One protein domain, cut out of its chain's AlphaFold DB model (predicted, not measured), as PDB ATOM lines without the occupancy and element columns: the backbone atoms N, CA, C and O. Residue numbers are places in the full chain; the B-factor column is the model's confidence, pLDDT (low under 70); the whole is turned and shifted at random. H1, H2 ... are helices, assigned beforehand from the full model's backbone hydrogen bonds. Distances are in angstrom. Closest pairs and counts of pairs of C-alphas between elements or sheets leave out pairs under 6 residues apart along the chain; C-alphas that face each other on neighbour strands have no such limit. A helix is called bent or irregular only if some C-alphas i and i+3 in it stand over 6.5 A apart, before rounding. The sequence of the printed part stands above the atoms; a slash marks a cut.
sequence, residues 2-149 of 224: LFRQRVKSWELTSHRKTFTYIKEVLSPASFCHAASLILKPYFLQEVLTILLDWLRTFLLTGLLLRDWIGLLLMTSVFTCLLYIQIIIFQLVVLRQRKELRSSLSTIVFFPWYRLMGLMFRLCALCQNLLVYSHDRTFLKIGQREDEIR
ATOM      1  N   LEU A   2      12.001 -47.523  39.129       45.12
ATOM      2  CA  LEU A   2      12.338 -46.750  37.915       45.12
ATOM      3  C   LEU A   2      13.099 -47.535  36.830       45.12
ATOM      4  O   LEU A   2      12.836 -47.362  35.648       45.12
ATOM      5  N   PHE A   3      14.012 -48.431  37.214       46.34
ATOM      6  CA  PHE A   3      14.746 -49.281  36.269       46.34
ATOM      7  C   PHE A   3      13.826 -50.274  35.546       46.34
ATOM      8  O   PHE A   3      13.847 -50.348  34.326       46.34
ATOM      9  N   ARG A   4      12.950 -50.972  36.286       49.22
ATOM     10  CA  ARG A   4      11.947 -51.890  35.717       49.22
ATOM     11  C   ARG A   4      10.961 -51.169  34.799       49.22
ATOM     12  O   ARG A   4      10.660 -51.694  33.734       49.22
ATOM     13  N   GLN A   5      10.516 -49.970  35.181       53.44
ATOM     14  CA  GLN A   5       9.670 -49.129  34.330       53.44
ATOM     15  C   GLN A   5      10.405 -48.691  33.065       53.44
ATOM     16  O   GLN A   5       9.827 -48.755  31.990       53.44
ATOM     17  N   ARG A   6      11.681 -48.299  33.171       54.34
ATOM     18  CA  ARG A   6      12.487 -47.859  32.026       54.34
ATOM     19  C   ARG A   6      12.828 -49.003  31.064       54.34
ATOM     20  O   ARG A   6      12.903 -48.745  29.873       54.34
ATOM     21  N   VAL A   7      13.006 -50.236  31.551       53.00
ATOM     22  CA  VAL A   7      13.087 -51.428  30.684       53.00
ATOM     23  C   VAL A   7      11.729 -51.650  30.024       53.00
ATOM     24  O   VAL A   7      11.615 -51.553  28.815       53.00
ATOM     25  N   LYS A   8      10.653 -51.835  30.795       48.66
ATOM     26  CA  LYS A   8       9.337 -52.192  30.239       48.66
ATOM     27  C   LYS A   8       8.717 -51.134  29.314       48.66
ATOM     28  O   LYS A   8       8.025 -51.508  28.371       48.66
ATOM     29  N   SER A   9       8.956 -49.838  29.539       49.38
ATOM     30  CA  SER A   9       8.444 -48.762  28.673       49.38
ATOM     31  C   SER A   9       9.177 -48.664  27.334       49.38
ATOM     32  O   SER A   9       8.612 -48.155  26.368       49.38
ATOM     33  N   TRP A  10      10.409 -49.174  27.263       51.22
ATOM     34  CA  TRP A  10      11.207 -49.204  26.039       51.22
ATOM     35  C   TRP A  10      10.767 -50.326  25.090       51.22
ATOM     36  O   TRP A  10      10.866 -50.202  23.870       51.22
ATOM     37  N   GLU A  11      10.275 -51.427  25.651       52.34
ATOM     38  CA  GLU A  11      10.471 -52.744  25.046       52.34
ATOM     39  C   GLU A  11       9.373 -53.200  24.067       52.34
ATOM     40  O   GLU A  11       9.641 -54.059  23.241       52.34
ATOM     41  N   LEU A  12       8.145 -52.678  24.062       46.56
ATOM     42  CA  LEU A  12       7.065 -53.386  23.331       46.56
ATOM     43  C   LEU A  12       6.116 -52.540  22.519       46.56
ATOM     44  O   LEU A  12       5.716 -52.910  21.414       46.56
ATOM     45  N   THR A  13       5.762 -51.383  23.046       45.84
ATOM     46  CA  THR A  13       4.826 -50.497  22.376       45.84
ATOM     47  C   THR A  13       5.476 -49.804  21.184       45.84
ATOM     48  O   THR A  13       4.799 -49.626  20.182       45.84
ATOM     49  N   SER A  14       6.775 -49.488  21.210       49.66
ATOM     50  CA  SER A  14       7.419 -48.734  20.119       49.66
ATOM     51  C   SER A  14       7.717 -49.589  18.868       49.66
ATOM     52  O   SER A  14       7.428 -49.163  17.752       49.66
ATOM     53  N   HIS A  15       8.169 -50.846  19.019       53.62
ATOM     54  CA  HIS A  15       8.441 -51.764  17.890       53.62
ATOM     55  C   HIS A  15       7.179 -52.354  17.228       53.62
ATOM     56  O   HIS A  15       7.177 -52.695  16.047       53.62
ATOM     57  N   ARG A  16       6.077 -52.477  17.974       53.38
ATOM     58  CA  ARG A  16       4.798 -52.955  17.425       53.38
ATOM     59  C   ARG A  16       3.982 -51.813  16.827       53.38
ATOM     60  O   ARG A  16       3.380 -51.983  15.768       53.38
ATOM     61  N   LYS A  17       4.009 -50.631  17.458       57.03
ATOM     62  CA  LYS A  17       3.415 -49.425  16.878       57.03
ATOM     63  C   LYS A  17       4.207 -48.912  15.686       57.03
ATOM     64  O   LYS A  17       3.589 -48.266  14.866       57.03
ATOM     65  N   THR A  18       5.488 -49.240  15.508       58.16
ATOM     66  CA  THR A  18       6.237 -48.843  14.296       58.16
ATOM     67  C   THR A  18       5.619 -49.389  13.022       58.16
ATOM     68  O   THR A  18       5.537 -48.645  12.057       58.16
ATOM     69  N   PHE A  19       5.094 -50.618  13.001       61.94
ATOM     70  CA  PHE A  19       4.344 -51.105  11.837       61.94
ATOM     71  C   PHE A  19       3.040 -50.331  11.617       61.94
ATOM     72  O   PHE A  19       2.697 -50.011  10.480       61.94
ATOM     73  N   THR A  20       2.342 -49.974  12.695       62.81
ATOM     74  CA  THR A  20       1.163 -49.100  12.633       62.81
ATOM     75  C   THR A  20       1.535 -47.685  12.179       62.81
ATOM     76  O   THR A  20       0.834 -47.128  11.350       62.81
ATOM     77  N   TYR A  21       2.663 -47.135  12.630       62.50
ATOM     78  CA  TYR A  21       3.194 -45.830  12.242       62.50
ATOM     79  C   TYR A  21       3.638 -45.826  10.783       62.50
ATOM     80  O   TYR A  21       3.318 -44.892  10.065       62.50
ATOM     81  N   ILE A  22       4.300 -46.883  10.306       64.88
ATOM     82  CA  ILE A  22       4.657 -47.052   8.891       64.88
ATOM     83  C   ILE A  22       3.386 -47.108   8.043       64.88
ATOM     84  O   ILE A  22       3.299 -46.415   7.032       64.88
ATOM     85  N   LYS A  23       2.378 -47.880   8.469       67.69
ATOM     86  CA  LYS A  23       1.087 -47.971   7.777       67.69
ATOM     87  C   LYS A  23       0.350 -46.627   7.759       67.69
ATOM     88  O   LYS A  23      -0.195 -46.261   6.723       67.69
ATOM     89  N   GLU A  24       0.372 -45.886   8.861       67.06
ATOM     90  CA  GLU A  24      -0.248 -44.563   8.989       67.06
ATOM     91  C   GLU A  24       0.475 -43.515   8.127       67.06
ATOM     92  O   GLU A  24      -0.165 -42.758   7.396       67.06
ATOM     93  N   VAL A  25       1.813 -43.527   8.130       64.38
ATOM     94  CA  VAL A  25       2.666 -42.652   7.311       64.38
ATOM     95  C   VAL A  25       2.473 -42.921   5.816       64.38
ATOM     96  O   VAL A  25       2.361 -41.954   5.056       64.38
ATOM     97  N   LEU A  26       2.391 -44.195   5.403       66.69
ATOM     98  CA  LEU A  26       2.135 -44.589   4.011       66.69
ATOM     99  C   LEU A  26       0.678 -44.392   3.576       66.69
ATOM    100  O   LEU A  26       0.415 -44.372   2.374       66.69
ATOM    101  N   SER A  27      -0.274 -44.276   4.506       70.31
ATOM    102  CA  SER A  27      -1.681 -44.147   4.138       70.31
ATOM    103  C   SER A  27      -1.950 -42.784   3.466       70.31
ATOM    104  O   SER A  27      -1.692 -41.726   4.057       70.31
ATOM    105  N   PRO A  28      -2.485 -42.766   2.229       57.72
ATOM    106  CA  PRO A  28      -2.743 -41.519   1.510       57.72
ATOM    107  C   PRO A  28      -3.899 -40.708   2.124       57.72
ATOM    108  O   PRO A  28      -3.961 -39.496   1.949       57.72
ATOM    109  N   ALA A  29      -4.776 -41.346   2.908       59.69
ATOM    110  CA  ALA A  29      -5.911 -40.698   3.573       59.69
ATOM    111  C   ALA A  29      -5.495 -39.705   4.681       59.69
ATOM    112  O   ALA A  29      -6.216 -38.750   4.963       59.69
ATOM    113  N   SER A  30      -4.309 -39.880   5.275       52.72
ATOM    114  CA  SER A  30      -3.816 -39.060   6.394       52.72
ATOM    115  C   SER A  30      -3.187 -37.720   5.948       52.72
ATOM    116  O   SER A  30      -2.672 -36.961   6.765       52.72
ATOM    117  N   PHE A  31      -3.212 -37.399   4.645       57.59
ATOM    118  CA  PHE A  31      -2.714 -36.126   4.089       57.59
ATOM    119  C   PHE A  31      -3.759 -35.001   4.052       57.59
ATOM    120  O   PHE A  31      -3.393 -33.845   3.861       57.59
ATOM    121  N   CYS A  32      -5.041 -35.302   4.270       59.44
ATOM    122  CA  CYS A  32      -6.110 -34.299   4.224       59.44
ATOM    123  C   CYS A  32      -6.334 -33.556   5.555       59.44
ATOM    124  O   CYS A  32      -7.195 -32.682   5.620       59.44
ATOM    125  N   HIS A  33      -5.575 -33.863   6.613       61.66
ATOM    126  CA  HIS A  33      -5.720 -33.224   7.924       61.66
ATOM    127  C   HIS A  33      -4.394 -32.606   8.395       61.66
ATOM    128  O   HIS A  33      -3.411 -33.312   8.619       61.66
ATOM    129  N   ALA A  34      -4.361 -31.281   8.568       59.50
ATOM    130  CA  ALA A  34      -3.138 -30.530   8.882       59.50
ATOM    131  C   ALA A  34      -2.470 -30.967  10.203       59.50
ATOM    132  O   ALA A  34      -1.244 -31.034  10.282       59.50
ATOM    133  N   ALA A  35      -3.264 -31.343  11.212       66.38
ATOM    134  CA  ALA A  35      -2.748 -31.864  12.480       66.38
ATOM    135  C   ALA A  35      -2.024 -33.217  12.317       66.38
ATOM    136  O   ALA A  35      -1.035 -33.471  13.001       66.38
ATOM    137  N   SER A  36      -2.456 -34.058  11.368       67.12
ATOM    138  CA  SER A  36      -1.763 -35.315  11.050       67.12
ATOM    139  C   SER A  36      -0.413 -35.055  10.376       67.12
ATOM    140  O   SER A  36       0.586 -35.702  10.688       67.12
ATOM    141  N   LEU A  37      -0.340 -34.041   9.509       69.88
ATOM    142  CA  LEU A  37       0.870 -33.706   8.755       69.88
ATOM    143  C   LEU A  37       2.023 -33.235   9.665       69.88
ATOM    144  O   LEU A  37       3.177 -33.575   9.411       69.88
ATOM    145  N   ILE A  38       1.703 -32.545  10.764       79.12
ATOM    146  CA  ILE A  38       2.668 -32.149  11.808       79.12
ATOM    147  C   ILE A  38       3.137 -33.347  12.650       79.12
ATOM    148  O   ILE A  38       4.272 -33.351  13.123       79.12
ATOM    149  N   LEU A  39       2.308 -34.381  12.817       73.31
ATOM    150  CA  LEU A  39       2.662 -35.586  13.579       73.31
ATOM    151  C   LEU A  39       3.558 -36.559  12.790       73.31
ATOM    152  O   LEU A  39       4.353 -37.288  13.385       73.31
ATOM    153  N   LYS A  40       3.489 -36.552  11.452       73.06
ATOM    154  CA  LYS A  40       4.318 -37.406  10.579       73.06
ATOM    155  C   LYS A  40       5.833 -37.330  10.839       73.06
ATOM    156  O   LYS A  40       6.433 -38.400  10.931       73.06
ATOM    157  N   PRO A  41       6.483 -36.155  10.977       81.06
ATOM    158  CA  PRO A  41       7.913 -36.098  11.279       81.06
ATOM    159  C   PRO A  41       8.260 -36.723  12.632       81.06
ATOM    160  O   PRO A  41       9.299 -37.366  12.732       81.06
ATOM    161  N   TYR A  42       7.390 -36.613  13.642       76.31
ATOM    162  CA  TYR A  42       7.603 -37.264  14.938       76.31
ATOM    163  C   TYR A  42       7.558 -38.789  14.813       76.31
ATOM    164  O   TYR A  42       8.465 -39.474  15.282       76.31
ATOM    165  N   PHE A  43       6.565 -39.331  14.103       71.75
ATOM    166  CA  PHE A  43       6.497 -40.774  13.856       71.75
ATOM    167  C   PHE A  43       7.658 -41.279  12.996       71.75
ATOM    168  O   PHE A  43       8.239 -42.324  13.292       71.75
ATOM    169  N   LEU A  44       8.046 -40.528  11.961       75.00
ATOM    170  CA  LEU A  44       9.206 -40.856  11.133       75.00
ATOM    171  C   LEU A  44      10.497 -40.827  11.958       75.00
ATOM    172  O   LEU A  44      11.338 -41.710  11.804       75.00
ATOM    173  N   GLN A  45      10.641 -39.852  12.856       80.06
ATOM    174  CA  GLN A  45      11.768 -39.764  13.776       80.06
ATOM    175  C   GLN A  45      11.830 -40.992  14.690       80.06
ATOM    176  O   GLN A  45      12.913 -41.551  14.863       80.06
ATOM    177  N   GLU A  46      10.709 -41.449  15.248       75.12
ATOM    178  CA  GLU A  46      10.673 -42.664  16.074       75.12
ATOM    179  C   GLU A  46      11.077 -43.912  15.278       75.12
ATOM    180  O   GLU A  46      11.950 -44.666  15.719       75.12
ATOM    181  N   VAL A  47      10.517 -44.091  14.076       75.38
ATOM    182  CA  VAL A  47      10.861 -45.203  13.171       75.38
ATOM    183  C   VAL A  47      12.352 -45.174  12.822       75.38
ATOM    184  O   VAL A  47      13.036 -46.192  12.922       75.38
ATOM    185  N   LEU A  48      12.874 -44.004  12.447       78.12
ATOM    186  CA  LEU A  48      14.276 -43.826  12.081       78.12
ATOM    187  C   LEU A  48      15.200 -44.095  13.271       78.12
ATOM    188  O   LEU A  48      16.248 -44.711  13.106       78.12
ATOM    189  N   THR A  49      14.802 -43.672  14.471       79.25
ATOM    190  CA  THR A  49      15.564 -43.917  15.703       79.25
ATOM    191  C   THR A  49      15.651 -45.413  15.991       79.25
ATOM    192  O   THR A  49      16.737 -45.918  16.263       79.25
ATOM    193  N   ILE A  50      14.535 -46.134  15.857       76.38
ATOM    194  CA  ILE A  50      14.483 -47.592  16.004       76.38
ATOM    195  C   ILE A  50      15.382 -48.289  14.977       76.38
ATOM    196  O   ILE A  50      16.171 -49.162  15.341       76.38
ATOM    197  N   LEU A  51      15.295 -47.894  13.706       78.44
ATOM    198  CA  LEU A  51      16.125 -48.458  12.643       78.44
ATOM    199  C   LEU A  51      17.616 -48.205  12.910       78.44
ATOM    200  O   LEU A  51      18.436 -49.114  12.776       78.44
ATOM    201  N   LEU A  52      17.965 -46.988  13.333       79.81
ATOM    202  CA  LEU A  52      19.327 -46.613  13.708       79.81
ATOM    203  C   LEU A  52      19.842 -47.402  14.909       79.81
ATOM    204  O   LEU A  52      21.027 -47.715  14.942       79.81
ATOM    205  N   ASP A  53      19.002 -47.732  15.887       81.62
ATOM    206  CA  ASP A  53      19.423 -48.544  17.031       81.62
ATOM    207  C   ASP A  53      19.720 -49.993  16.637       81.62
ATOM    208  O   ASP A  53      20.718 -50.558  17.097       81.62
ATOM    209  N   TRP A  54      18.909 -50.575  15.751       79.38
ATOM    210  CA  TRP A  54      19.167 -51.897  15.173       79.38
ATOM    211  C   TRP A  54      20.455 -51.906  14.354       79.38
ATOM    212  O   TRP A  54      21.332 -52.745  14.578       79.38
ATOM    213  N   LEU A  55      20.610 -50.926  13.460       81.62
ATOM    214  CA  LEU A  55      21.813 -50.761  12.650       81.62
ATOM    215  C   LEU A  55      23.051 -50.559  13.534       81.62
ATOM    216  O   LEU A  55      24.087 -51.176  13.293       81.62
ATOM    217  N   ARG A  56      22.940 -49.739  14.585       83.25
ATOM    218  CA  ARG A  56      24.026 -49.489  15.541       83.25
ATOM    219  C   ARG A  56      24.404 -50.758  16.289       83.25
ATOM    220  O   ARG A  56      25.589 -51.025  16.418       83.25
ATOM    221  N   THR A  57      23.434 -51.539  16.751       80.75
ATOM    222  CA  THR A  57      23.689 -52.806  17.455       80.75
ATOM    223  C   THR A  57      24.446 -53.789  16.566       80.75
ATOM    224  O   THR A  57      25.444 -54.372  16.997       80.75
ATOM    225  N   PHE A  58      24.031 -53.913  15.303       82.75
ATOM    226  CA  PHE A  58      24.697 -54.781  14.336       82.75
ATOM    227  C   PHE A  58      26.114 -54.293  14.004       82.75
ATOM    228  O   PHE A  58      27.061 -55.073  14.060       82.75
ATOM    229  N   LEU A  59      26.283 -52.993  13.736       83.75
ATOM    230  CA  LEU A  59      27.590 -52.379  13.476       83.75
ATOM    231  C   LEU A  59      28.537 -52.521  14.664       83.75
ATOM    232  O   LEU A  59      29.697 -52.861  14.467       83.75
ATOM    233  N   LEU A  60      28.060 -52.265  15.882       83.06
ATOM    234  CA  LEU A  60      28.876 -52.301  17.092       83.06
ATOM    235  C   LEU A  60      29.304 -53.734  17.417       83.06
ATOM    236  O   LEU A  60      30.466 -53.953  17.733       83.06
ATOM    237  N   THR A  61      28.410 -54.709  17.239       83.00
ATOM    238  CA  THR A  61      28.744 -56.137  17.368       83.00
ATOM    239  C   THR A  61      29.725 -56.581  16.277       83.00
ATOM    240  O   THR A  61      30.705 -57.260  16.569       83.00
ATOM    241  N   GLY A  62      29.516 -56.161  15.024       83.31
ATOM    242  CA  GLY A  62      30.412 -56.480  13.909       83.31
ATOM    243  C   GLY A  62      31.803 -55.854  14.050       83.31
ATOM    244  O   GLY A  62      32.803 -56.519  13.784       83.31
ATOM    245  N   LEU A  63      31.888 -54.602  14.517       83.62
ATOM    246  CA  LEU A  63      33.161 -53.950  14.836       83.62
ATOM    247  C   LEU A  63      33.841 -54.624  16.020       83.62
ATOM    248  O   LEU A  63      35.039 -54.867  15.951       83.62
ATOM    249  N   LEU A  64      33.085 -54.962  17.069       85.44
ATOM    250  CA  LEU A  64      33.629 -55.666  18.223       85.44
ATOM    251  C   LEU A  64      34.239 -57.003  17.800       85.44
ATOM    252  O   LEU A  64      35.284 -57.352  18.302       85.44
ATOM    253  N   LEU A  65      33.663 -57.748  16.860       87.31
ATOM    254  CA  LEU A  65      34.262 -59.021  16.440       87.31
ATOM    255  C   LEU A  65      35.466 -58.854  15.499       87.31
ATOM    256  O   LEU A  65      36.360 -59.697  15.516       87.31
ATOM    257  N   ARG A  66      35.503 -57.792  14.681       91.00
ATOM    258  CA  ARG A  66      36.538 -57.606  13.648       91.00
ATOM    259  C   ARG A  66      37.731 -56.765  14.103       91.00
ATOM    260  O   ARG A  66      38.859 -57.108  13.769       91.00
ATOM    261  N   ASP A  67      37.487 -55.648  14.785       89.75
ATOM    262  CA  ASP A  67      38.506 -54.652  15.130       89.75
ATOM    263  C   ASP A  67      38.108 -53.824  16.371       89.75
ATOM    264  O   ASP A  67      37.406 -52.809  16.302       89.75
ATOM    265  N   TRP A  68      38.610 -54.253  17.529       88.12
ATOM    266  CA  TRP A  68      38.355 -53.617  18.825       88.12
ATOM    267  C   TRP A  68      39.042 -52.247  18.946       88.12
ATOM    268  O   TRP A  68      38.575 -51.382  19.690       88.12
ATOM    269  N   ILE A  69      40.138 -52.028  18.211       89.94
ATOM    270  CA  ILE A  69      40.918 -50.784  18.257       89.94
ATOM    271  C   ILE A  69      40.161 -49.687  17.508       89.94
ATOM    272  O   ILE A  69      39.995 -48.581  18.033       89.94
ATOM    273  N   GLY A  70      39.625 -50.013  16.328       87.12
ATOM    274  CA  GLY A  70      38.737 -49.120  15.585       87.12
ATOM    275  C   GLY A  70      37.504 -48.712  16.399       87.12
ATOM    276  O   GLY A  70      37.114 -47.543  16.393       87.12
ATOM    277  N   LEU A  71      36.934 -49.643  17.173       85.00
ATOM    278  CA  LEU A  71      35.822 -49.353  18.080       85.00
ATOM    279  C   LEU A  71      36.222 -48.340  19.161       85.00
ATOM    280  O   LEU A  71      35.533 -47.330  19.318       85.00
ATOM    281  N   LEU A  72      37.348 -48.552  19.853       86.88
ATOM    282  CA  LEU A  72      37.848 -47.616  20.870       86.88
ATOM    283  C   LEU A  72      38.091 -46.212  20.305       86.88
ATOM    284  O   LEU A  72      37.705 -45.221  20.933       86.88
ATOM    285  N   LEU A  73      38.682 -46.113  19.113       89.88
ATOM    286  CA  LEU A  73      38.951 -44.831  18.464       89.88
ATOM    287  C   LEU A  73      37.648 -44.102  18.112       89.88
ATOM    288  O   LEU A  73      37.498 -42.921  18.430       89.88
ATOM    289  N   MET A  74      36.667 -44.806  17.544       87.62
ATOM    290  CA  MET A  74      35.356 -44.224  17.246       87.62
ATOM    291  C   MET A  74      34.631 -43.782  18.521       87.62
ATOM    292  O   MET A  74      34.093 -42.673  18.570       87.62
ATOM    293  N   THR A  75      34.650 -44.593  19.583       85.62
ATOM    294  CA  THR A  75      34.062 -44.224  20.881       85.62
ATOM    295  C   THR A  75      34.739 -42.988  21.476       85.62
ATOM    296  O   THR A  75      34.043 -42.106  21.982       85.62
ATOM    297  N   SER A  76      36.066 -42.873  21.363       87.38
ATOM    298  CA  SER A  76      36.828 -41.686  21.774       87.38
ATOM    299  C   SER A  76      36.384 -40.428  21.020       87.38
ATOM    300  O   SER A  76      36.029 -39.425  21.645       87.38
ATOM    301  N   VAL A  77      36.289 -40.492  19.687       90.88
ATOM    302  CA  VAL A  77      35.838 -39.363  18.853       90.88
ATOM    303  C   VAL A  77      34.413 -38.935  19.217       90.88
ATOM    304  O   VAL A  77      34.168 -37.749  19.441       90.88
ATOM    305  N   PHE A  78      33.476 -39.877  19.360       86.50
ATOM    306  CA  PHE A  78      32.111 -39.558  19.796       86.50
ATOM    307  C   PHE A  78      32.065 -38.949  21.202       86.50
ATOM    308  O   PHE A  78      31.278 -38.036  21.453       86.50
ATOM    309  N   THR A  79      32.922 -39.414  22.110       86.31
ATOM    310  CA  THR A  79      33.017 -38.871  23.470       86.31
ATOM    311  C   THR A  79      33.530 -37.432  23.439       86.31
ATOM    312  O   THR A  79      32.967 -36.568  24.111       86.31
ATOM    313  N   CYS A  80      34.527 -37.143  22.601       88.81
ATOM    314  CA  CYS A  80      35.034 -35.790  22.380       88.81
ATOM    315  C   CYS A  80      33.945 -34.855  21.824       88.81
ATOM    316  O   CYS A  80      33.729 -33.767  22.359       88.81
ATOM    317  N   LEU A  81      33.179 -35.303  20.822       89.81
ATOM    318  CA  LEU A  81      32.057 -34.532  20.274       89.81
ATOM    319  C   LEU A  81      30.977 -34.236  21.326       89.81
ATOM    320  O   LEU A  81      30.464 -33.117  21.373       89.81
ATOM    321  N   LEU A  82      30.659 -35.199  22.200       87.88
ATOM    322  CA  LEU A  82      29.728 -34.976  23.312       87.88
ATOM    323  C   LEU A  82      30.252 -33.916  24.285       87.88
ATOM    324  O   LEU A  82      29.491 -33.037  24.685       87.88
ATOM    325  N   TYR A  83      31.542 -33.951  24.627       89.31
ATOM    326  CA  TYR A  83      32.157 -32.908  25.451       89.31
ATOM    327  C   TYR A  83      32.062 -31.530  24.794       89.31
ATOM    328  O   TYR A  83      31.643 -30.578  25.453       89.31
ATOM    329  N   ILE A  84      32.369 -31.424  23.498       89.81
ATOM    330  CA  ILE A  84      32.235 -30.170  22.744       89.81
ATOM    331  C   ILE A  84      30.788 -29.666  22.803       89.81
ATOM    332  O   ILE A  84      30.558 -28.495  23.103       89.81
ATOM    333  N   GLN A  85      29.802 -30.540  22.595       88.31
ATOM    334  CA  GLN A  85      28.390 -30.165  22.656       88.31
ATOM    335  C   GLN A  85      27.976 -29.669  24.050       88.31
ATOM    336  O   GLN A  85      27.252 -28.679  24.153       88.31
ATOM    337  N   ILE A  86      28.453 -30.308  25.122       87.81
ATOM    338  CA  ILE A  86      28.189 -29.880  26.507       87.81
ATOM    339  C   ILE A  86      28.820 -28.519  26.780       87.81
ATOM    340  O   ILE A  86      28.184 -27.667  27.399       87.81
ATOM    341  N   ILE A  87      30.047 -28.297  26.306       87.19
ATOM    342  CA  ILE A  87      30.740 -27.013  26.440       87.19
ATOM    343  C   ILE A  87      29.960 -25.924  25.701       87.19
ATOM    344  O   ILE A  87      29.676 -24.881  26.287       87.19
ATOM    345  N   ILE A  88      29.542 -26.175  24.456       89.88
ATOM    346  CA  ILE A  88      28.703 -25.246  23.687       89.88
ATOM    347  C   ILE A  88      27.394 -24.973  24.434       89.88
ATOM    348  O   ILE A  88      26.997 -23.819  24.564       89.88
ATOM    349  N   PHE A  89      26.737 -25.994  24.982       86.81
ATOM    350  CA  PHE A  89      25.496 -25.823  25.739       86.81
ATOM    351  C   PHE A  89      25.703 -24.972  27.005       86.81
ATOM    352  O   PHE A  89      24.937 -24.043  27.267       86.81
ATOM    353  N   GLN A  90      26.779 -25.216  27.753       85.56
ATOM    354  CA  GLN A  90      27.166 -24.411  28.915       85.56
ATOM    355  C   GLN A  90      27.491 -22.955  28.547       85.56
ATOM    356  O   GLN A  90      27.103 -22.043  29.276       85.56
ATOM    357  N   LEU A  91      28.192 -22.721  27.435       85.75
ATOM    358  CA  LEU A  91      28.656 -21.386  27.045       85.75
ATOM    359  C   LEU A  91      27.607 -20.564  26.289       85.75
ATOM    360  O   LEU A  91      27.572 -19.346  26.451       85.75
ATOM    361  N   VAL A  92      26.774 -21.203  25.465       88.38
ATOM    362  CA  VAL A  92      25.785 -20.540  24.602       88.38
ATOM    363  C   VAL A  92      24.410 -20.526  25.261       88.38
ATOM    364  O   VAL A  92      23.836 -19.455  25.446       88.38
ATOM    365  N   VAL A  93      23.889 -21.692  25.655       85.06
ATOM    366  CA  VAL A  93      22.508 -21.822  26.155       85.06
ATOM    367  C   VAL A  93      22.392 -21.327  27.594       85.06
ATOM    368  O   VAL A  93      21.466 -20.592  27.929       85.06
ATOM    369  N   LEU A  94      23.364 -21.662  28.446       84.31
ATOM    370  CA  LEU A  94      23.359 -21.258  29.859       84.31
ATOM    371  C   LEU A  94      24.056 -19.914  30.118       84.31
ATOM    372  O   LEU A  94      24.218 -19.520  31.274       84.31
ATOM    373  N   ARG A  95      24.413 -19.163  29.065       80.44
ATOM    374  CA  ARG A  95      25.117 -17.875  29.191       80.44
ATOM    375  C   ARG A  95      24.389 -16.891  30.107       80.44
ATOM    376  O   ARG A  95      25.025 -16.203  30.902       80.44
ATOM    377  N   GLN A  96      23.065 -16.811  29.971       82.00
ATOM    378  CA  GLN A  96      22.238 -15.838  30.690       82.00
ATOM    379  C   GLN A  96      21.779 -16.324  32.074       82.00
ATOM    380  O   GLN A  96      21.459 -15.500  32.923       82.00
ATOM    381  N   ARG A  97      21.775 -17.638  32.340       81.94
ATOM    382  CA  ARG A  97      21.291 -18.218  33.607       81.94
ATOM    383  C   ARG A  97      22.420 -18.943  34.334       81.94
ATOM    384  O   ARG A  97      22.521 -20.166  34.292       81.94
ATOM    385  N   LYS A  98      23.264 -18.168  35.027       72.31
ATOM    386  CA  LYS A  98      24.414 -18.689  35.791       72.31
ATOM    387  C   LYS A  98      24.010 -19.655  36.913       72.31
ATOM    388  O   LYS A  98      24.790 -20.548  37.219       72.31
ATOM    389  N   GLU A  99      22.804 -19.517  37.462       76.50
ATOM    390  CA  GLU A  99      22.281 -20.392  38.524       76.50
ATOM    391  C   GLU A  99      22.007 -21.829  38.059       76.50
ATOM    392  O   GLU A  99      22.032 -22.750  38.867       76.50
ATOM    393  N   LEU A 100      21.804 -22.044  36.755       75.56
ATOM    394  CA  LEU A 100      21.600 -23.375  36.171       75.56
ATOM    395  C   LEU A 100      22.897 -24.013  35.652       75.56
ATOM    396  O   LEU A 100      22.845 -25.073  35.022       75.56
ATOM    397  N   ARG A 101      24.069 -23.393  35.867       73.19
ATOM    398  CA  ARG A 101      25.334 -23.983  35.409       73.19
ATOM    399  C   ARG A 101      25.569 -25.299  36.130       73.19
ATOM    400  O   ARG A 101      25.608 -25.365  37.354       73.19
ATOM    401  N   SER A 102      25.756 -26.349  35.341       76.00
ATOM    402  CA  SER A 102      26.098 -27.654  35.879       76.00
ATOM    403  C   SER A 102      27.474 -27.608  36.546       76.00
ATOM    404  O   SER A 102      28.390 -26.922  36.080       76.00
ATOM    405  N   SER A 103      27.603 -28.330  37.659       82.31
ATOM    406  CA  SER A 103      28.872 -28.489  38.369       82.31
ATOM    407  C   SER A 103      29.902 -29.173  37.466       82.31
ATOM    408  O   SER A 103      29.543 -29.998  36.621       82.31
ATOM    409  N   LEU A 104      31.192 -28.876  37.663       79.25
ATOM    410  CA  LEU A 104      32.295 -29.509  36.927       79.25
ATOM    411  C   LEU A 104      32.232 -31.041  37.012       79.25
ATOM    412  O   LEU A 104      32.476 -31.723  36.021       79.25
ATOM    413  N   SER A 105      31.809 -31.572  38.162       80.94
ATOM    414  CA  SER A 105      31.572 -33.007  38.349       80.94
ATOM    415  C   SER A 105      30.536 -33.539  37.349       80.94
ATOM    416  O   SER A 105      30.771 -34.525  36.654       80.94
ATOM    417  N   THR A 106      29.417 -32.833  37.172       82.81
ATOM    418  CA  THR A 106      28.376 -33.214  36.212       82.81
ATOM    419  C   THR A 106      28.891 -33.183  34.774       82.81
ATOM    420  O   THR A 106      28.519 -34.051  33.995       82.81
ATOM    421  N   ILE A 107      29.768 -32.240  34.417       83.06
ATOM    422  CA  ILE A 107      30.358 -32.167  33.068       83.06
ATOM    423  C   ILE A 107      31.211 -33.408  32.777       83.06
ATOM    424  O   ILE A 107      31.119 -33.954  31.681       83.06
ATOM    425  N   VAL A 108      31.993 -33.877  33.754       84.44
ATOM    426  CA  VAL A 108      32.853 -35.065  33.609       84.44
ATOM    427  C   VAL A 108      32.031 -36.357  33.583       84.44
ATOM    428  O   VAL A 108      32.263 -37.232  32.750       84.44
ATOM    429  N   PHE A 109      31.036 -36.489  34.464       85.81
ATOM    430  CA  PHE A 109      30.237 -37.715  34.549       85.81
ATOM    431  C   PHE A 109      29.143 -37.816  33.482       85.81
ATOM    432  O   PHE A 109      28.662 -38.917  33.212       85.81
ATOM    433  N   PHE A 110      28.730 -36.713  32.856       83.00
ATOM    434  CA  PHE A 110      27.612 -36.723  31.913       83.00
ATOM    435  C   PHE A 110      27.863 -37.585  30.662       83.00
ATOM    436  O   PHE A 110      26.986 -38.388  30.332       83.00
ATOM    437  N   PRO A 111      29.021 -37.511  29.976       83.00
ATOM    438  CA  PRO A 111      29.303 -38.395  28.845       83.00
ATOM    439  C   PRO A 111      29.330 -39.866  29.254       83.00
ATOM    440  O   PRO A 111      28.782 -40.710  28.545       83.00
ATOM    441  N   TRP A 112      29.882 -40.166  30.433       81.69
ATOM    442  CA  TRP A 112      29.898 -41.522  30.982       81.69
ATOM    443  C   TRP A 112      28.483 -42.036  31.266       81.69
ATOM    444  O   TRP A 112      28.113 -43.130  30.843       81.69
ATOM    445  N   TYR A 113      27.648 -41.216  31.905       84.19
ATOM    446  CA  TYR A 113      26.234 -41.513  32.123       84.19
ATOM    447  C   TYR A 113      25.495 -41.760  30.801       84.19
ATOM    448  O   TYR A 113      24.702 -42.699  30.688       84.19
ATOM    449  N   ARG A 114      25.774 -40.947  29.776       81.25
ATOM    450  CA  ARG A 114      25.164 -41.088  28.450       81.25
ATOM    451  C   ARG A 114      25.589 -42.387  27.765       81.25
ATOM    452  O   ARG A 114      24.731 -43.062  27.197       81.25
ATOM    453  N   LEU A 115      26.867 -42.754  27.861       79.19
ATOM    454  CA  LEU A 115      27.402 -44.019  27.355       79.19
ATOM    455  C   LEU A 115      26.741 -45.217  28.049       79.19
ATOM    456  O   LEU A 115      26.267 -46.134  27.380       79.19
ATOM    457  N   MET A 116      26.622 -45.172  29.377       79.44
ATOM    458  CA  MET A 116      25.929 -46.207  30.150       79.44
ATOM    459  C   MET A 116      24.451 -46.319  29.765       79.44
ATOM    460  O   MET A 116      23.917 -47.422  29.685       79.44
ATOM    461  N   GLY A 117      23.795 -45.201  29.439       78.19
ATOM    462  CA  GLY A 117      22.441 -45.206  28.883       78.19
ATOM    463  C   GLY A 117      22.330 -45.937  27.538       78.19
ATOM    464  O   GLY A 117      21.340 -46.630  27.306       78.19
ATOM    465  N   LEU A 118      23.342 -45.831  26.670       74.19
ATOM    466  CA  LEU A 118      23.391 -46.567  25.398       74.19
ATOM    467  C   LEU A 118      23.629 -48.067  25.611       74.19
ATOM    468  O   LEU A 118      22.954 -48.878  24.984       74.19
ATOM    469  N   MET A 119      24.538 -48.434  26.515       76.44
ATOM    470  CA  MET A 119      24.776 -49.838  26.884       76.44
ATOM    471  C   MET A 119      23.534 -50.473  27.500       76.44
ATOM    472  O   MET A 119      23.163 -51.589  27.153       76.44
ATOM    473  N   PHE A 120      22.829 -49.730  28.347       78.12
ATOM    474  CA  PHE A 120      21.575 -50.187  28.914       78.12
ATOM    475  C   PHE A 120      20.494 -50.420  27.848       78.12
ATOM    476  O   PHE A 120      19.814 -51.443  27.887       78.12
ATOM    477  N   ARG A 121      20.376 -49.516  26.865       74.81
ATOM    478  CA  ARG A 121      19.474 -49.671  25.710       74.81
ATOM    479  C   ARG A 121      19.800 -50.930  24.900       74.81
ATOM    480  O   ARG A 121      18.887 -51.639  24.495       74.81
ATOM    481  N   LEU A 122      21.087 -51.214  24.699       74.62
ATOM    482  CA  LEU A 122      21.554 -52.415  24.008       74.62
ATOM    483  C   LEU A 122      21.195 -53.692  24.783       74.62
ATOM    484  O   LEU A 122      20.642 -54.624  24.208       74.62
ATOM    485  N   CYS A 123      21.458 -53.719  26.093       76.44
ATOM    486  CA  CYS A 123      21.124 -54.864  26.940       76.44
ATOM    487  C   CYS A 123      19.614 -55.121  27.010       76.44
ATOM    488  O   CYS A 123      19.211 -56.279  26.952       76.44
ATOM    489  N   ALA A 124      18.797 -54.065  27.102       72.56
ATOM    490  CA  ALA A 124      17.342 -54.181  27.038       72.56
ATOM    491  C   ALA A 124      16.921 -54.829  25.712       72.56
ATOM    492  O   ALA A 124      16.337 -55.901  25.731       72.56
ATOM    493  N   LEU A 125      17.376 -54.298  24.570       71.12
ATOM    494  CA  LEU A 125      17.061 -54.860  23.251       71.12
ATOM    495  C   LEU A 125      17.433 -56.349  23.135       71.12
ATOM    496  O   LEU A 125      16.639 -57.144  22.630       71.12
ATOM    497  N   CYS A 126      18.605 -56.748  23.638       71.81
ATOM    498  CA  CYS A 126      19.023 -58.152  23.670       71.81
ATOM    499  C   CYS A 126      18.129 -59.008  24.576       71.81
ATOM    500  O   CYS A 126      17.709 -60.094  24.175       71.81
ATOM    501  N   GLN A 127      17.823 -58.533  25.785       77.31
ATOM    502  CA  GLN A 127      16.932 -59.228  26.713       77.31
ATOM    503  C   GLN A 127      15.551 -59.421  26.089       77.31
ATOM    504  O   GLN A 127      14.990 -60.513  26.153       77.31
ATOM    505  N   ASN A 128      15.034 -58.390  25.440       71.31
ATOM    506  CA  ASN A 128      13.774 -58.437  24.736       71.31
ATOM    507  C   ASN A 128      13.778 -59.455  23.606       71.31
ATOM    508  O   ASN A 128      12.873 -60.276  23.523       71.31
ATOM    509  N   LEU A 129      14.813 -59.440  22.761       69.44
ATOM    510  CA  LEU A 129      14.955 -60.400  21.673       69.44
ATOM    511  C   LEU A 129      14.924 -61.834  22.213       69.44
ATOM    512  O   LEU A 129      14.170 -62.666  21.709       69.44
ATOM    513  N   LEU A 130      15.688 -62.101  23.274       73.00
ATOM    514  CA  LEU A 130      15.777 -63.423  23.891       73.00
ATOM    515  C   LEU A 130      14.447 -63.845  24.532       73.00
ATOM    516  O   LEU A 130      13.932 -64.915  24.209       73.00
ATOM    517  N   VAL A 131      13.843 -62.991  25.361       71.81
ATOM    518  CA  VAL A 131      12.573 -63.281  26.052       71.81
ATOM    519  C   VAL A 131      11.415 -63.441  25.061       71.81
ATOM    520  O   VAL A 131      10.592 -64.344  25.225       71.81
ATOM    521  N   TYR A 132      11.351 -62.622  24.004       61.91
ATOM    522  CA  TYR A 132      10.323 -62.756  22.965       61.91
ATOM    523  C   TYR A 132      10.524 -63.976  22.076       61.91
ATOM    524  O   TYR A 132       9.531 -64.575  21.664       61.91
ATOM    525  N   SER A 133      11.773 -64.348  21.790       65.12
ATOM    526  CA  SER A 133      12.067 -65.527  20.973       65.12
ATOM    527  C   SER A 133      11.734 -66.841  21.684       65.12
ATOM    528  O   SER A 133      11.294 -67.781  21.030       65.12
ATOM    529  N   HIS A 134      11.908 -66.899  23.010       61.94
ATOM    530  CA  HIS A 134      11.850 -68.151  23.760       61.94
ATOM    531  C   HIS A 134      10.486 -68.424  24.411       61.94
ATOM    532  O   HIS A 134       9.950 -69.521  24.283       61.94
ATOM    533  N   ASP A 135       9.884 -67.442  25.090       56.09
ATOM    534  CA  ASP A 135       8.886 -67.773  26.120       56.09
ATOM    535  C   ASP A 135       7.421 -67.679  25.688       56.09
ATOM    536  O   ASP A 135       6.540 -68.085  26.448       56.09
ATOM    537  N   ARG A 136       7.087 -67.095  24.527       55.56
ATOM    538  CA  ARG A 136       5.694 -66.654  24.321       55.56
ATOM    539  C   ARG A 136       5.145 -66.798  22.907       55.56
ATOM    540  O   ARG A 136       4.668 -65.822  22.323       55.56
ATOM    541  N   THR A 137       5.085 -68.022  22.398       57.81
ATOM    542  CA  THR A 137       4.413 -68.360  21.127       57.81
ATOM    543  C   THR A 137       2.892 -68.560  21.249       57.81
ATOM    544  O   THR A 137       2.187 -68.359  20.266       57.81
ATOM    545  N   PHE A 138       2.344 -68.856  22.441       54.84
ATOM    546  CA  PHE A 138       0.946 -69.327  22.576       54.84
ATOM    547  C   PHE A 138      -0.101 -68.335  23.129       54.84
ATOM    548  O   PHE A 138      -1.295 -68.609  23.050       54.84
ATOM    549  N   LEU A 139       0.283 -67.168  23.659       59.84
ATOM    550  CA  LEU A 139      -0.681 -66.207  24.237       59.84
ATOM    551  C   LEU A 139      -1.098 -65.117  23.233       59.84
ATOM    552  O   LEU A 139      -0.235 -64.474  22.636       59.84
ATOM    553  N   LYS A 140      -2.398 -64.834  23.081       56.91
ATOM    554  CA  LYS A 140      -2.875 -63.703  22.259       56.91
ATOM    555  C   LYS A 140      -2.478 -62.372  22.906       56.91
ATOM    556  O   LYS A 140      -2.629 -62.181  24.105       56.91
ATOM    557  N   ILE A 141      -1.971 -61.444  22.099       54.53
ATOM    558  CA  ILE A 141      -1.269 -60.245  22.579       54.53
ATOM    559  C   ILE A 141      -2.179 -59.292  23.383       54.53
ATOM    560  O   ILE A 141      -1.701 -58.670  24.323       54.53
ATOM    561  N   GLY A 142      -3.483 -59.228  23.082       55.25
ATOM    562  CA  GLY A 142      -4.434 -58.395  23.837       55.25
ATOM    563  C   GLY A 142      -4.550 -58.790  25.314       55.25
ATOM    564  O   GLY A 142      -4.539 -57.923  26.172       55.25
ATOM    565  N   GLN A 143      -4.522 -60.092  25.624       54.16
ATOM    566  CA  GLN A 143      -4.515 -60.572  27.013       54.16
ATOM    567  C   GLN A 143      -3.188 -60.282  27.736       54.16
ATOM    568  O   GLN A 143      -3.166 -60.203  28.957       54.16
ATOM    569  N   ARG A 144      -2.081 -60.085  27.002       55.53
ATOM    570  CA  ARG A 144      -0.755 -59.811  27.590       55.53
ATOM    571  C   ARG A 144      -0.579 -58.359  28.021       55.53
ATOM    572  O   ARG A 144       0.123 -58.103  28.992       55.53
ATOM    573  N   GLU A 145      -1.150 -57.419  27.268       55.84
ATOM    574  CA  GLU A 145      -1.071 -55.991  27.600       55.84
ATOM    575  C   GLU A 145      -1.918 -55.662  28.839       55.84
ATOM    576  O   GLU A 145      -1.509 -54.811  29.623       55.84
ATOM    577  N   ASP A 146      -3.017 -56.387  29.068       54.47
ATOM    578  CA  ASP A 146      -3.848 -56.234  30.269       54.47
ATOM    579  C   ASP A 146      -3.225 -56.874  31.523       54.47
ATOM    580  O   ASP A 146      -3.333 -56.310  32.608       54.47
ATOM    581  N   GLU A 147      -2.509 -57.997  31.392       54.00
ATOM    582  CA  GLU A 147      -1.867 -58.689  32.527       54.00
ATOM    583  C   GLU A 147      -0.563 -58.007  33.000       54.00
ATOM    584  O   GLU A 147      -0.165 -58.148  34.154       54.00
ATOM    585  N   ILE A 148       0.113 -57.241  32.128       53.75
ATOM    586  CA  ILE A 148       1.407 -56.578  32.413       53.75
ATOM    587  C   ILE A 148       1.246 -55.050  32.563       53.75
ATOM    588  O   ILE A 148       2.232 -54.308  32.529       53.75
ATOM    589  N   ARG A 149       0.020 -54.538  32.735       50.28
ATOM    590  CA  ARG A 149      -0.203 -53.113  33.029       50.28
ATOM    591  C   ARG A 149       0.457 -52.739  34.363       50.28
ATOM    592  O   ARG A 149      -0.111 -52.906  35.430       50.28
TER     593      ARG A 149
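AT A GLANCE: This is residues 2 to 149 of the 224 residues of an uncharacterized protein of Perkinsus marinus (strain ATCC 50983 / TXsc) (UniProt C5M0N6). Three long helices make an open, loose frame: H4 and H5 form a wide V-shaped helical hairpin, and H6 runs back from H5 to cross H4 nearly at a right angle. The short helix H2 packs on the first half of H4, with H3 near that end, while H1 packs on the later part of H6 and H7 lies off on its own. The printed part has 148 residues, with seven named helices in the order H1 to H7 and no named strand, and its class is all helix. The whole is loose, with a radius of gyration of the C-alphas of 19.9 A, and spans 51 by 45 by 31 A.

HOW THE PARTS SIT: H4, residues 34 to 66, is the hub, touching three helices. With residues 60 to 64 alone it touches H5, residues 68 to 93, the closest C-alphas being those of Leu 63 and Leu 71, 6.2 A apart; this hairpin runs opposite ways at a tilt of 37 degrees, only just steep. With residues 40 to 50 alone H4 touches H2, residues 13 to 26, opposite ways at a steep tilt of 55 degrees, closest at the C-alphas of Thr 18 and Val 47, 6.0 A. H3, residues 28 to 31, only just touches H4, with 3 pairs of C-alphas within 8 A, and only at the corner; the closest are those of Ser 30 and Ser 36, 6.3 A. H6, residues 104 to 134, is close to H4 but not clearly touching, about perpendicular at 87 degrees, with the C-alphas of Thr 57 and Leu 122 closest at 6.9 A. H6 touches H5 at a steep tilt of 53 degrees, opposite ways, closest at the C-alphas of Leu 82 and Pro 111, 6.5 A; H6 has a kink of 30 degrees near residue 111. H1, residues 2 to 11, touches residues 124 to 128 of H6 alone, the same way at a steep tilt of 54 degrees, closest at the C-alphas of Val 7 and Ala 124, 6.2 A. H7, residues 141 to 147, touches no helix. Every O i to N i+4 pair is within hydrogen-bond range in H5, against 5 of 6 in H1, 8 of 10 in H2, 27 of 29 in H4, 25 of 27 in H6 and 2 of 3 in H7; H3 is too short for such a pair.

IN THESE COORDINATES: H4 measures 48.3 A from C-alpha 34 at (-3.138, -30.530, 8.882) to C-alpha 66 at (36.538, -57.606, 13.648). H5 measures 36.3 A and H6 45.7 A, the latter ending at C-alpha 134, (11.850, -68.151, 23.760). H4 and H6 are only just irregular: C-alphas 38 and 41 are 6.6 A apart, and C-alphas 108 and 111 are 6.8 A apart.

THE WHOLE: The C-alphas of Gln 96 and Phe 138 are the two farthest apart, 58.1 A. The printed part has no cut and no long link, and residues 137 to 143, of which 141 to 143 belong to H7, stand free. Mean pLDDT of the printed part is 72.6; residues 2 to 26, 28 to 37, 129 and 132 to 149 are under 70.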